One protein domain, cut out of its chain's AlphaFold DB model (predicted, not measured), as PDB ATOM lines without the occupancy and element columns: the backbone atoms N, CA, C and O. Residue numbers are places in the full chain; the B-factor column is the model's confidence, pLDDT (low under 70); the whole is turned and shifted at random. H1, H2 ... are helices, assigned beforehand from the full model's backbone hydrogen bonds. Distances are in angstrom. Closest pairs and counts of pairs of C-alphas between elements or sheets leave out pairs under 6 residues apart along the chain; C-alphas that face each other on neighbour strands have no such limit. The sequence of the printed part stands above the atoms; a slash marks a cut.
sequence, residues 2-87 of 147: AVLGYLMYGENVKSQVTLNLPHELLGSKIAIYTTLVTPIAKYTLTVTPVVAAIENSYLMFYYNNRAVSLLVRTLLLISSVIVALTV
ATOM      1  N   ALA A   2     -50.832  19.764  18.826       79.56
ATOM      2  CA  ALA A   2     -50.343  19.719  20.216       79.56
ATOM      3  C   ALA A   2     -51.144  20.606  21.196       79.56
ATOM      4  O   ALA A   2     -51.562  20.125  22.242       79.56
ATOM      5  N   VAL A   3     -51.447  21.855  20.816       86.12
ATOM      6  CA  VAL A   3     -52.222  22.795  21.656       86.12
ATOM      7  C   VAL A   3     -53.617  22.257  21.999       86.12
ATOM      8  O   VAL A   3     -54.009  22.259  23.158       86.12
ATOM      9  N   LEU A   4     -54.354  21.735  21.010       85.81
ATOM     10  CA  LEU A   4     -55.690  21.165  21.228       85.81
ATOM     11  C   LEU A   4     -55.645  19.900  22.100       85.81
ATOM     12  O   LEU A   4     -56.499  19.721  22.961       85.81
ATOM     13  N   GLY A   5     -54.637  19.043  21.905       83.56
ATOM     14  CA  GLY A   5     -54.440  17.849  22.730       83.56
ATOM     15  C   GLY A   5     -54.141  18.186  24.193       83.56
ATOM     16  O   GLY A   5     -54.717  17.566  25.083       83.56
ATOM     17  N   TYR A   6     -53.307  19.201  24.440       85.00
ATOM     18  CA  TYR A   6     -53.026  19.691  25.792       85.00
ATOM     19  C   TYR A   6     -54.258  20.336  26.437       85.00
ATOM     20  O   TYR A   6     -54.549  20.063  27.593       85.00
ATOM     21  N   LEU A   7     -55.048  21.117  25.691       87.75
ATOM     22  CA  LEU A   7     -56.297  21.683  26.212       87.75
ATOM     23  C   LEU A   7     -57.341  20.608  26.569       87.75
ATOM     24  O   LEU A   7     -58.111  20.810  27.502       87.75
ATOM     25  N   MET A   8     -57.376  19.473  25.855       84.56
ATOM     26  CA  MET A   8     -58.316  18.376  26.143       84.56
ATOM     27  C   MET A   8     -57.875  17.456  27.287       84.56
ATOM     28  O   MET A   8     -58.730  16.989  28.034       84.56
ATOM     29  N   TYR A   9     -56.580  17.151  27.405       82.31
ATOM     30  CA  TYR A   9     -56.078  16.124  28.334       82.31
ATOM     31  C   TYR A   9     -55.163  16.671  29.442       82.31
ATOM     32  O   TYR A   9     -54.817  15.938  30.371       82.31
ATOM     33  N   GLY A  10     -54.791  17.952  29.374       85.12
ATOM     34  CA  GLY A  10     -53.928  18.625  30.340       85.12
ATOM     35  C   GLY A  10     -52.551  17.974  30.462       85.12
ATOM     36  O   GLY A  10     -51.976  17.484  29.489       85.12
ATOM     37  N   GLU A  11     -52.038  17.935  31.691       82.06
ATOM     38  CA  GLU A  11     -50.746  17.324  32.033       82.06
ATOM     39  C   GLU A  11     -50.719  15.795  31.850       82.06
ATOM     40  O   GLU A  11     -49.648  15.205  31.754       82.06
ATOM     41  N   ASN A  12     -51.881  15.143  31.731       82.44
ATOM     42  CA  ASN A  12     -51.990  13.688  31.569       82.44
ATOM     43  C   ASN A  12     -51.880  13.226  30.103       82.44
ATOM     44  O   ASN A  12     -52.220  12.084  29.780       82.44
ATOM     45  N   VAL A  13     -51.446  14.098  29.187       82.75
ATOM     46  CA  VAL A  13     -51.348  13.762  27.767       82.75
ATOM     47  C   VAL A  13     -50.219  12.745  27.519       82.75
ATOM     48  O   VAL A  13     -49.037  13.040  27.639       82.75
ATOM     49  N   LYS A  14     -50.571  11.507  27.156       82.75
ATOM     50  CA  LYS A  14     -49.605  10.490  26.699       82.75
ATOM     51  C   LYS A  14     -48.994  10.829  25.331       82.75
ATOM     52  O   LYS A  14     -49.565  11.591  24.553       82.75
ATOM     53  N   SER A  15     -47.897  10.136  25.003       81.19
ATOM     54  CA  SER A  15     -47.113  10.216  23.751       81.19
ATOM     55  C   SER A  15     -47.930  10.206  22.442       81.19
ATOM     56  O   SER A  15     -47.468  10.700  21.413       81.19
ATOM     57  N   GLN A  16     -49.158   9.678  22.462       82.75
ATOM     58  CA  GLN A  16     -50.118   9.818  21.372       82.75
ATOM     59  C   GLN A  16     -51.463  10.295  21.915       82.75
ATOM     60  O   GLN A  16     -52.020   9.693  22.833       82.75
ATOM     61  N   VAL A  17     -52.035  11.320  21.278       78.44
ATOM     62  CA  VAL A  17     -53.352  11.867  21.650       78.44
ATOM     63  C   VAL A  17     -54.449  10.796  21.546       78.44
ATOM     64  O   VAL A  17     -55.338  10.747  22.391       78.44
ATOM     65  N   THR A  18     -54.347   9.882  20.574       79.56
ATOM     66  CA  THR A  18     -55.283   8.759  20.394       79.56
ATOM     67  C   THR A  18     -55.263   7.769  21.566       79.56
ATOM     68  O   THR A  18     -56.275   7.131  21.836       79.56
ATOM     69  N   LEU A  19     -54.152   7.658  22.306       78.00
ATOM     70  CA  LEU A  19     -54.046   6.767  23.469       78.00
ATOM     71  C   LEU A  19     -54.751   7.327  24.718       78.00
ATOM     72  O   LEU A  19     -55.008   6.582  25.661       78.00
ATOM     73  N   ASN A  20     -55.064   8.627  24.730       79.44
ATOM     74  CA  ASN A  20     -55.827   9.256  25.812       79.44
ATOM     75  C   ASN A  20     -57.336   9.252  25.556       79.44
ATOM     76  O   ASN A  20     -58.091   9.702  26.413       79.44
ATOM     77  N   LEU A  21     -57.788   8.768  24.392       81.25
ATOM     78  CA  LEU A  21     -59.211   8.738  24.078       81.25
ATOM     79  C   LEU A  21     -59.960   7.785  25.030       81.25
ATOM     80  O   LEU A  21     -59.524   6.651  25.232       81.25
ATOM     81  N   PRO A  22     -61.124   8.196  25.563       76.50
ATOM     82  CA  PRO A  22     -61.948   7.344  26.416       76.50
ATOM     83  C   PRO A  22     -62.444   6.121  25.635       76.50
ATOM     84  O   PRO A  22     -63.017   6.257  24.555       76.50
ATOM     85  N   HIS A  23     -62.240   4.914  26.161       70.81
ATOM     86  CA  HIS A  23     -62.546   3.665  25.446       70.81
ATOM     87  C   HIS A  23     -64.047   3.333  25.354       70.81
ATOM     88  O   HIS A  23     -64.435   2.460  24.578       70.81
ATOM     89  N   GLU A  24     -64.891   4.031  26.112       73.12
ATOM     90  CA  GLU A  24     -66.323   3.732  26.258       73.12
ATOM     91  C   GLU A  24     -67.196   4.352  25.154       73.12
ATOM     92  O   GLU A  24     -68.323   3.918  24.921       73.12
ATOM     93  N   LEU A  25     -66.675   5.345  24.426       78.00
ATOM     94  CA  LEU A  25     -67.418   6.046  23.380       78.00
ATOM     95  C   LEU A  25     -67.237   5.365  22.016       78.00
ATOM     96  O   LEU A  25     -66.116   5.139  21.558       78.00
ATOM     97  N   LEU A  26     -68.345   5.134  21.301       76.19
ATOM     98  CA  LEU A  26     -68.325   4.582  19.936       76.19
ATOM     99  C   LEU A  26     -67.437   5.402  18.985       76.19
ATOM    100  O   LEU A  26     -66.707   4.831  18.175       76.19
ATOM    101  N   GLY A  27     -67.432   6.732  19.129       77.88
ATOM    102  CA  GLY A  27     -66.570   7.622  18.345       77.88
ATOM    103  C   GLY A  27     -65.071   7.393  18.579       77.88
ATOM    104  O   GLY A  27     -64.292   7.427  17.631       77.88
ATOM    105  N   SER A  28     -64.666   7.075  19.813       78.94
ATOM    106  CA  SER A  28     -63.276   6.740  20.157       78.94
ATOM    107  C   SER A  28     -62.850   5.410  19.538       78.94
ATOM    108  O   SER A  28     -61.775   5.304  18.951       78.94
ATOM    109  N   LYS A  29     -63.734   4.409  19.565       80.62
ATOM    110  CA  LYS A  29     -63.486   3.110  18.933       80.62
ATOM    111  C   LYS A  29     -63.290   3.243  17.420       80.62
ATOM    112  O   LYS A  29     -62.341   2.675  16.882       80.62
ATOM    113  N   ILE A  30     -64.130   4.033  16.747       84.44
ATOM    114  CA  ILE A  30     -63.969   4.346  15.318       84.44
ATOM    115  C   ILE A  30     -62.640   5.072  15.082       84.44
ATOM    116  O   ILE A  30     -61.872   4.653  14.219       84.44
ATOM    117  N   ALA A  31     -62.324   6.095  15.883       84.00
ATOM    118  CA  ALA A  31     -61.072   6.839  15.763       84.00
ATOM    119  C   ALA A  31     -59.842   5.925  15.898       84.00
ATOM    120  O   ALA A  31     -58.955   5.971  15.045       84.00
ATOM    121  N   ILE A  32     -59.805   5.041  16.899       83.88
ATOM    122  CA  ILE A  32     -58.716   4.071  17.088       83.88
ATOM    123  C   ILE A  32     -58.589   3.158  15.860       83.88
ATOM    124  O   ILE A  32     -57.491   3.029  15.319       83.88
ATOM    125  N   TYR A  33     -59.689   2.581  15.362       84.81
ATOM    126  CA  TYR A  33     -59.642   1.709  14.182       84.81
ATOM    127  C   TYR A  33     -59.154   2.441  12.928       84.81
ATOM    128  O   TYR A  33     -58.288   1.924  12.224       84.81
ATOM    129  N   THR A  34     -59.628   3.659  12.666       85.94
ATOM    130  CA  THR A  34     -59.143   4.475  11.542       85.94
ATOM    131  C   THR A  34     -57.652   4.792  11.676       85.94
ATOM    132  O   THR A  34     -56.913   4.760  10.687       85.94
ATOM    133  N   THR A  35     -57.177   5.031  12.903       86.31
ATOM    134  CA  THR A  35     -55.755   5.293  13.160       86.31
ATOM    135  C   THR A  35     -54.891   4.058  12.905       86.31
ATOM    136  O   THR A  35     -53.741   4.228  12.526       86.31
ATOM    137  N   LEU A  36     -55.415   2.832  13.042       85.69
ATOM    138  CA  LEU A  36     -54.686   1.588  12.739       85.69
ATOM    139  C   LEU A  36     -54.580   1.294  11.237       85.69
ATOM    140  O   LEU A  36     -53.572   0.748  10.787       85.69
ATOM    141  N   VAL A  37     -55.578   1.685  10.442       89.50
ATOM    142  CA  VAL A  37     -55.558   1.488   8.980       89.50
ATOM    143  C   VAL A  37     -54.406   2.267   8.333       89.50
ATOM    144  O   VAL A  37     -53.752   1.766   7.417       89.50
ATOM    145  N   THR A  38     -54.114   3.471   8.838       86.44
ATOM    146  CA  THR A  38     -53.099   4.362   8.251       86.44
ATOM    147  C   THR A  38     -51.679   3.769   8.307       86.44
ATOM    148  O   THR A  38     -51.043   3.702   7.256       86.44
ATOM    149  N   PRO A  39     -51.158   3.286   9.454       87.31
ATOM    150  CA  PRO A  39     -49.877   2.588   9.527       87.31
ATOM    151  C   PRO A  39     -49.790   1.348   8.642       87.31
ATOM    152  O   PRO A  39     -48.757   1.160   8.012       87.31
ATOM    153  N   ILE A  40     -50.850   0.533   8.554       88.12
ATOM    154  CA  ILE A  40     -50.845  -0.693   7.738       88.12
ATOM    155  C   ILE A  40     -50.624  -0.339   6.266       88.12
ATOM    156  O   ILE A  40     -49.692  -0.838   5.637       88.12
ATOM    157  N   ALA A  41     -51.435   0.577   5.733       90.69
ATOM    158  CA  ALA A  41     -51.304   1.019   4.349       90.69
ATOM    159  C   ALA A  41     -49.966   1.736   4.110       90.69
ATOM    160  O   ALA A  41     -49.268   1.465   3.129       90.69
ATOM    161  N   LYS A  42     -49.575   2.625   5.030       87.19
ATOM    162  CA  LYS A  42     -48.335   3.398   4.923       87.19
ATOM    163  C   LYS A  42     -47.108   2.492   4.925       87.19
ATOM    164  O   LYS A  42     -46.222   2.709   4.108       87.19
ATOM    165  N   TYR A  43     -47.081   1.463   5.772       89.50
ATOM    166  CA  TYR A  43     -45.972   0.517   5.856       89.50
ATOM    167  C   TYR A  43     -45.728  -0.177   4.513       89.50
ATOM    168  O   TYR A  43     -44.608  -0.141   4.000       89.50
ATOM    169  N   THR A  44     -46.776  -0.729   3.891       88.75
ATOM    170  CA  THR A  44     -46.666  -1.382   2.578       88.75
ATOM    171  C   THR A  44     -46.132  -0.422   1.517       88.75
ATOM    172  O   THR A  44     -45.218  -0.782   0.771       88.75
ATOM    173  N   LEU A  45     -46.642   0.812   1.479       91.25
ATOM    174  CA  LEU A  45     -46.214   1.823   0.511       91.25
ATOM    175  C   LEU A  45     -44.757   2.256   0.712       91.25
ATOM    176  O   LEU A  45     -44.059   2.490  -0.267       91.25
ATOM    177  N   THR A  46     -44.280   2.334   1.956       90.31
ATOM    178  CA  THR A  46     -42.895   2.731   2.251       90.31
ATOM    179  C   THR A  46     -41.890   1.599   2.072       90.31
ATOM    180  O   THR A  46     -40.783   1.836   1.605       90.31
ATOM    181  N   VAL A  47     -42.253   0.360   2.413       89.69
ATOM    182  CA  VAL A  47     -41.320  -0.776   2.378       89.69
ATOM    183  C   VAL A  47     -41.155  -1.333   0.969       89.69
ATOM    184  O   VAL A  47     -40.068  -1.783   0.626       89.69
ATOM    185  N   THR A  48     -42.182  -1.257   0.121       89.31
ATOM    186  CA  THR A  48     -42.108  -1.728  -1.275       89.31
ATOM    187  C   THR A  48     -40.941  -1.114  -2.067       89.31
ATOM    188  O   THR A  48     -40.141  -1.888  -2.597       89.31
ATOM    189  N   PRO A  49     -40.769   0.223  -2.140       88.62
ATOM    190  CA  PRO A  49     -39.638   0.814  -2.854       88.62
ATOM    191  C   PRO A  49     -38.295   0.536  -2.168       88.62
ATOM    192  O   PRO A  49     -37.290   0.398  -2.855       88.62
ATOM    193  N   VAL A  50     -38.263   0.401  -0.837       88.56
ATOM    194  CA  VAL A  50     -37.040   0.053  -0.093       88.56
ATOM    195  C   VAL A  50     -36.577  -1.359  -0.445       88.56
ATOM    196  O   VAL A  50     -35.416  -1.560  -0.786       88.56
ATOM    197  N   VAL A  51     -37.493  -2.327  -0.429       88.44
ATOM    198  CA  VAL A  51     -37.215  -3.707  -0.842       88.44
ATOM    199  C   VAL A  51     -36.782  -3.744  -2.302       88.44
ATOM    200  O   VAL A  51     -35.778  -4.373  -2.604       88.44
ATOM    201  N   ALA A  52     -37.466  -3.017  -3.187       86.69
ATOM    202  CA  ALA A  52     -37.085  -2.940  -4.594       86.69
ATOM    203  C   ALA A  52     -35.692  -2.312  -4.797       86.69
ATOM    204  O   ALA A  52     -34.941  -2.754  -5.661       86.69
ATOM    205  N   ALA A  53     -35.312  -1.308  -4.001       88.44
ATOM    206  CA  ALA A  53     -33.976  -0.711  -4.045       88.44
ATOM    207  C   ALA A  53     -32.889  -1.686  -3.559       88.44
ATOM    208  O   ALA A  53     -31.808  -1.746  -4.145       88.44
ATOM    209  N   ILE A  54     -33.178  -2.483  -2.526       86.06
ATOM    210  CA  ILE A  54     -32.274  -3.531  -2.028       86.06
ATOM    211  C   ILE A  54     -32.156  -4.672  -3.049       86.06
ATOM    212  O   ILE A  54     -31.050  -5.116  -3.340       86.06
ATOM    213  N   GLU A  55     -33.269  -5.102  -3.646       83.06
ATOM    214  CA  GLU A  55     -33.308  -6.150  -4.676       83.06
ATOM    215  C   GLU A  55     -32.564  -5.752  -5.952       83.06
ATOM    216  O   GLU A  55     -31.870  -6.576  -6.544       83.06
ATOM    217  N   ASN A  56     -32.641  -4.480  -6.341       80.12
ATOM    218  CA  ASN A  56     -31.900  -3.943  -7.481       80.12
ATOM    219  C   ASN A  56     -30.451  -3.548  -7.142       80.12
ATOM    220  O   ASN A  56     -29.712  -3.121  -8.030       80.12
ATOM    221  N   SER A  57     -30.021  -3.668  -5.882       80.12
ATOM    222  CA  SER A  57     -28.635  -3.396  -5.506       80.12
ATOM    223  C   SER A  57     -27.706  -4.485  -6.050       80.12
ATOM    224  O   SER A  57     -28.045  -5.667  -6.086       80.12
ATOM    225  N   TYR A  58     -26.493  -4.083  -6.441       58.19
ATOM    226  CA  TYR A  58     -25.510  -4.904  -7.165       58.19
ATOM    227  C   TYR A  58     -25.236  -6.292  -6.541       58.19
ATOM    228  O   TYR A  58     -24.964  -7.253  -7.255       58.19
ATOM    229  N   LEU A  59     -25.371  -6.420  -5.216       60.00
ATOM    230  CA  LEU A  59     -25.208  -7.674  -4.468       60.00
ATOM    231  C   LEU A  59     -26.270  -8.745  -4.774       60.00
ATOM    232  O   LEU A  59     -25.988  -9.934  -4.649       60.00
ATOM    233  N   MET A  60     -27.486  -8.350  -5.151       61.06
ATOM    234  CA  MET A  60     -28.639  -9.250  -5.260       61.06
ATOM    235  C   MET A  60     -28.975  -9.618  -6.711       61.06
ATOM    236  O   MET A  60     -29.576 -10.664  -6.958       61.06
ATOM    237  N   PHE A  61     -28.485  -8.829  -7.673       59.34
ATOM    238  CA  PHE A  61     -28.630  -9.066  -9.113       59.34
ATOM    239  C   PHE A  61     -28.040 -10.414  -9.566       59.34
ATOM    240  O   PHE A  61     -28.574 -11.060 -10.465       59.34
ATOM    241  N   TYR A  62     -26.965 -10.878  -8.916       56.53
ATOM    242  CA  TYR A  62     -26.309 -12.151  -9.245       56.53
ATOM    243  C   TYR A  62     -27.042 -13.378  -8.672       56.53
ATOM    244  O   TYR A  62     -26.929 -14.483  -9.195       56.53
ATOM    245  N   TYR A  63     -27.817 -13.186  -7.602       58.84
ATOM    246  CA  TYR A  63     -28.511 -14.239  -6.858       58.84
ATOM    247  C   TYR A  63     -30.030 -14.061  -7.003       58.84
ATOM    248  O   TYR A  63     -30.762 -14.019  -6.013       58.84
ATOM    249  N   ASN A  64     -30.490 -13.907  -8.253       63.44
ATOM    250  CA  ASN A  64     -31.883 -13.651  -8.640       63.44
ATOM    251  C   ASN A  64     -32.807 -14.841  -8.317       63.44
ATOM    252  O   ASN A  64     -33.296 -15.550  -9.194       63.44
ATOM    253  N   ASN A  65     -33.034 -15.073  -7.029       68.31
ATOM    254  CA  ASN A  65     -33.867 -16.136  -6.503       68.31
ATOM    255  C   ASN A  65     -34.989 -15.518  -5.673       68.31
ATOM    256  O   ASN A  65     -34.756 -14.766  -4.724       68.31
ATOM    257  N   ARG A  66     -36.226 -15.922  -5.977       77.44
ATOM    258  CA  ARG A  66     -37.447 -15.547  -5.243       77.44
ATOM    259  C   ARG A  66     -37.322 -15.780  -3.729       77.44
ATOM    260  O   ARG A  66     -37.915 -15.050  -2.944       77.44
ATOM    261  N   ALA A  67     -36.508 -16.757  -3.324       79.00
ATOM    262  CA  ALA A  67     -36.187 -17.038  -1.928       79.00
ATOM    263  C   ALA A  67     -35.419 -15.896  -1.234       79.00
ATOM    264  O   ALA A  67     -35.728 -15.575  -0.093       79.00
ATOM    265  N   VAL A  68     -34.464 -15.244  -1.907       78.38
ATOM    266  CA  VAL A  68     -33.669 -14.164  -1.295       78.38
ATOM    267  C   VAL A  68     -34.505 -12.892  -1.142       78.38
ATOM    268  O   VAL A  68     -34.437 -12.236  -0.109       78.38
ATOM    269  N   SER A  69     -35.368 -12.595  -2.120       81.88
ATOM    270  CA  SER A  69     -36.387 -11.537  -2.008       81.88
ATOM    271  C   SER A  69     -37.298 -11.758  -0.793       81.88
ATOM    272  O   SER A  69     -37.513 -10.852   0.016       81.88
ATOM    273  N   LEU A  70     -37.789 -12.991  -0.610       84.19
ATOM    274  CA  LEU A  70     -38.591 -13.350   0.559       84.19
ATOM    275  C   LEU A  70     -37.800 -13.205   1.865       84.19
ATOM    276  O   LEU A  70     -38.346 -12.661   2.821       84.19
ATOM    277  N   LEU A  71     -36.528 -13.615   1.901       86.50
ATOM    278  CA  LEU A  71     -35.660 -13.455   3.073       86.50
ATOM    279  C   LEU A  71     -35.426 -11.983   3.442       86.50
ATOM    280  O   LEU A  71     -35.472 -11.642   4.619       86.50
ATOM    281  N   VAL A  72     -35.216 -11.092   2.470       86.62
ATOM    282  CA  VAL A  72     -35.056  -9.651   2.746       86.62
ATOM    283  C   VAL A  72     -36.343  -9.063   3.318       86.62
ATOM    284  O   VAL A  72     -36.306  -8.337   4.310       86.62
ATOM    285  N   ARG A  73     -37.499  -9.413   2.744       87.94
ATOM    286  CA  ARG A  73     -38.807  -8.953   3.236       87.94
ATOM    287  C   ARG A  73     -39.073  -9.420   4.665       87.94
ATOM    288  O   ARG A  73     -39.514  -8.620   5.488       87.94
ATOM    289  N   THR A  74     -38.802 -10.689   4.972       90.06
ATOM    290  CA  THR A  74     -38.995 -11.224   6.326       90.06
ATOM    291  C   THR A  74     -37.995 -10.636   7.312       90.06
ATOM    292  O   THR A  74     -38.395 -10.287   8.418       90.06
ATOM    293  N   LEU A  75     -36.736 -10.430   6.922       91.25
ATOM    294  CA  LEU A  75     -35.724  -9.806   7.777       91.25
ATOM    295  C   LEU A  75     -36.080  -8.352   8.122       91.25
ATOM    296  O   LEU A  75     -35.970  -7.945   9.280       91.25
ATOM    297  N   LEU A  76     -36.561  -7.575   7.147       89.94
ATOM    298  CA  LEU A  76     -37.042  -6.209   7.384       89.94
ATOM    299  C   LEU A  76     -38.243  -6.192   8.338       89.94
ATOM    300  O   LEU A  76     -38.269  -5.397   9.274       89.94
ATOM    301  N   LEU A  77     -39.197  -7.112   8.169       91.50
ATOM    302  CA  LEU A  77     -40.317  -7.256   9.104       91.50
ATOM    303  C   LEU A  77     -39.834  -7.611  10.515       91.50
ATOM    304  O   LEU A  77     -40.208  -6.937  11.472       91.50
ATOM    305  N   ILE A  78     -38.967  -8.615  10.650       94.00
ATOM    306  CA  ILE A  78     -38.434  -9.062  11.943       94.00
ATOM    307  C   ILE A  78     -37.684  -7.921  12.638       94.00
ATOM    308  O   ILE A  78     -37.943  -7.650  13.808       94.00
ATOM    309  N   SER A  79     -36.812  -7.205  11.924       91.38
ATOM    310  CA  SER A  79     -36.086  -6.063  12.494       91.38
ATOM    311  C   SER A  79     -37.028  -4.951  12.965       91.38
ATOM    312  O   SER A  79     -36.846  -4.434  14.065       91.38
ATOM    313  N   SER A  80     -38.091  -4.644  12.211       89.38
ATOM    314  CA  SER A  80     -39.094  -3.658  12.632       89.38
ATOM    315  C   SER A  80     -39.833  -4.069  13.912       89.38
ATOM    316  O   SER A  80     -40.052  -3.237  14.793       89.38
ATOM    317  N   VAL A  81     -40.148  -5.362  14.066       91.25
ATOM    318  CA  VAL A  81     -40.795  -5.909  15.268       91.25
ATOM    319  C   VAL A  81     -39.852  -5.853  16.469       91.25
ATOM    320  O   VAL A  81     -40.270  -5.454  17.552       91.25
ATOM    321  N   ILE A  82     -38.572  -6.187  16.286       93.62
ATOM    322  CA  ILE A  82     -37.563  -6.091  17.352       93.62
ATOM    323  C   ILE A  82     -37.440  -4.642  17.842       93.62
ATOM    324  O   ILE A  82     -37.446  -4.399  19.049       93.62
ATOM    325  N   VAL A  83     -37.385  -3.666  16.931       89.25
ATOM    326  CA  VAL A  83     -37.329  -2.242  17.303       89.25
ATOM    327  C   VAL A  83     -38.586  -1.826  18.074       89.25
ATOM    328  O   VAL A  83     -38.478  -1.176  19.111       89.25
ATOM    329  N   ALA A  84     -39.769  -2.263  17.633       88.25
ATOM    330  CA  ALA A  84     -41.027  -1.975  18.323       88.25
ATOM    331  C   ALA A  84     -41.091  -2.564  19.746       88.25
ATOM    332  O   ALA A  84     -41.679  -1.951  20.634       88.25
ATOM    333  N   LEU A  85     -40.482  -3.732  19.975       88.12
ATOM    334  CA  LEU A  85     -40.438  -4.381  21.291       88.12
ATOM    335  C   LEU A  85     -39.383  -3.774  22.226       88.12
ATOM    336  O   LEU A  85     -39.591  -3.720  23.434       88.12
ATOM    337  N   THR A  86     -38.248  -3.342  21.678       87.81
ATOM    338  CA  THR A  86     -37.129  -2.792  22.462       87.81
ATOM    339  C   THR A  86     -37.358  -1.347  22.888       87.81
ATOM    340  O   THR A  86     -36.941  -0.963  23.978       87.81
ATOM    341  N   VAL A  87     -38.039  -0.547  22.062       85.94
ATOM    342  CA  VAL A  87     -38.304   0.869  22.339       85.94
ATOM    343  C   VAL A  87     -39.814   1.125  22.304       85.94
ATOM    344  O   VAL A  87     -40.343   1.579  21.288       85.94
TER     345      VAL A  87
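This is residues 2 to 87 of the 147 residues of the protein "Amino acid transporter" of Macleaya cordata (UniProt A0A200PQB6). H3 makes the length, with H1 and H2 as a small head near its start; after H4, H5 folds back, making a V with H3. The printed part has 86 residues, five named helices in order and no named strand: all helix. It is extended, radius of gyration of the C-alphas 19.2 A, spanning 57 by 24 by 21 A.

H1, residues 2 to 12, is close but not clearly touching H2, residues 17 to 20; the closest C-alphas, 5 and 17, are 6.2 A apart. H3, residues 26 to 55, touches H5, residues 66 to 86, at a steep tilt of 46 degrees; find their closest C-alphas, 55 and 69, 6.8 A apart. H4, residues 58 to 61, comes between. O i to N i+4 pairs are within hydrogen-bond range throughout H5, 21 of 26 in H3, 5 of 7 in H1.

Find C-alpha 26 at (-68.325, 4.582, 19.936); H3 runs 44.1 A to C-alpha 55 at (-33.308, -6.150, -4.676).

The printed part has no cut; residues 58 to 65 have pLDDT under 70.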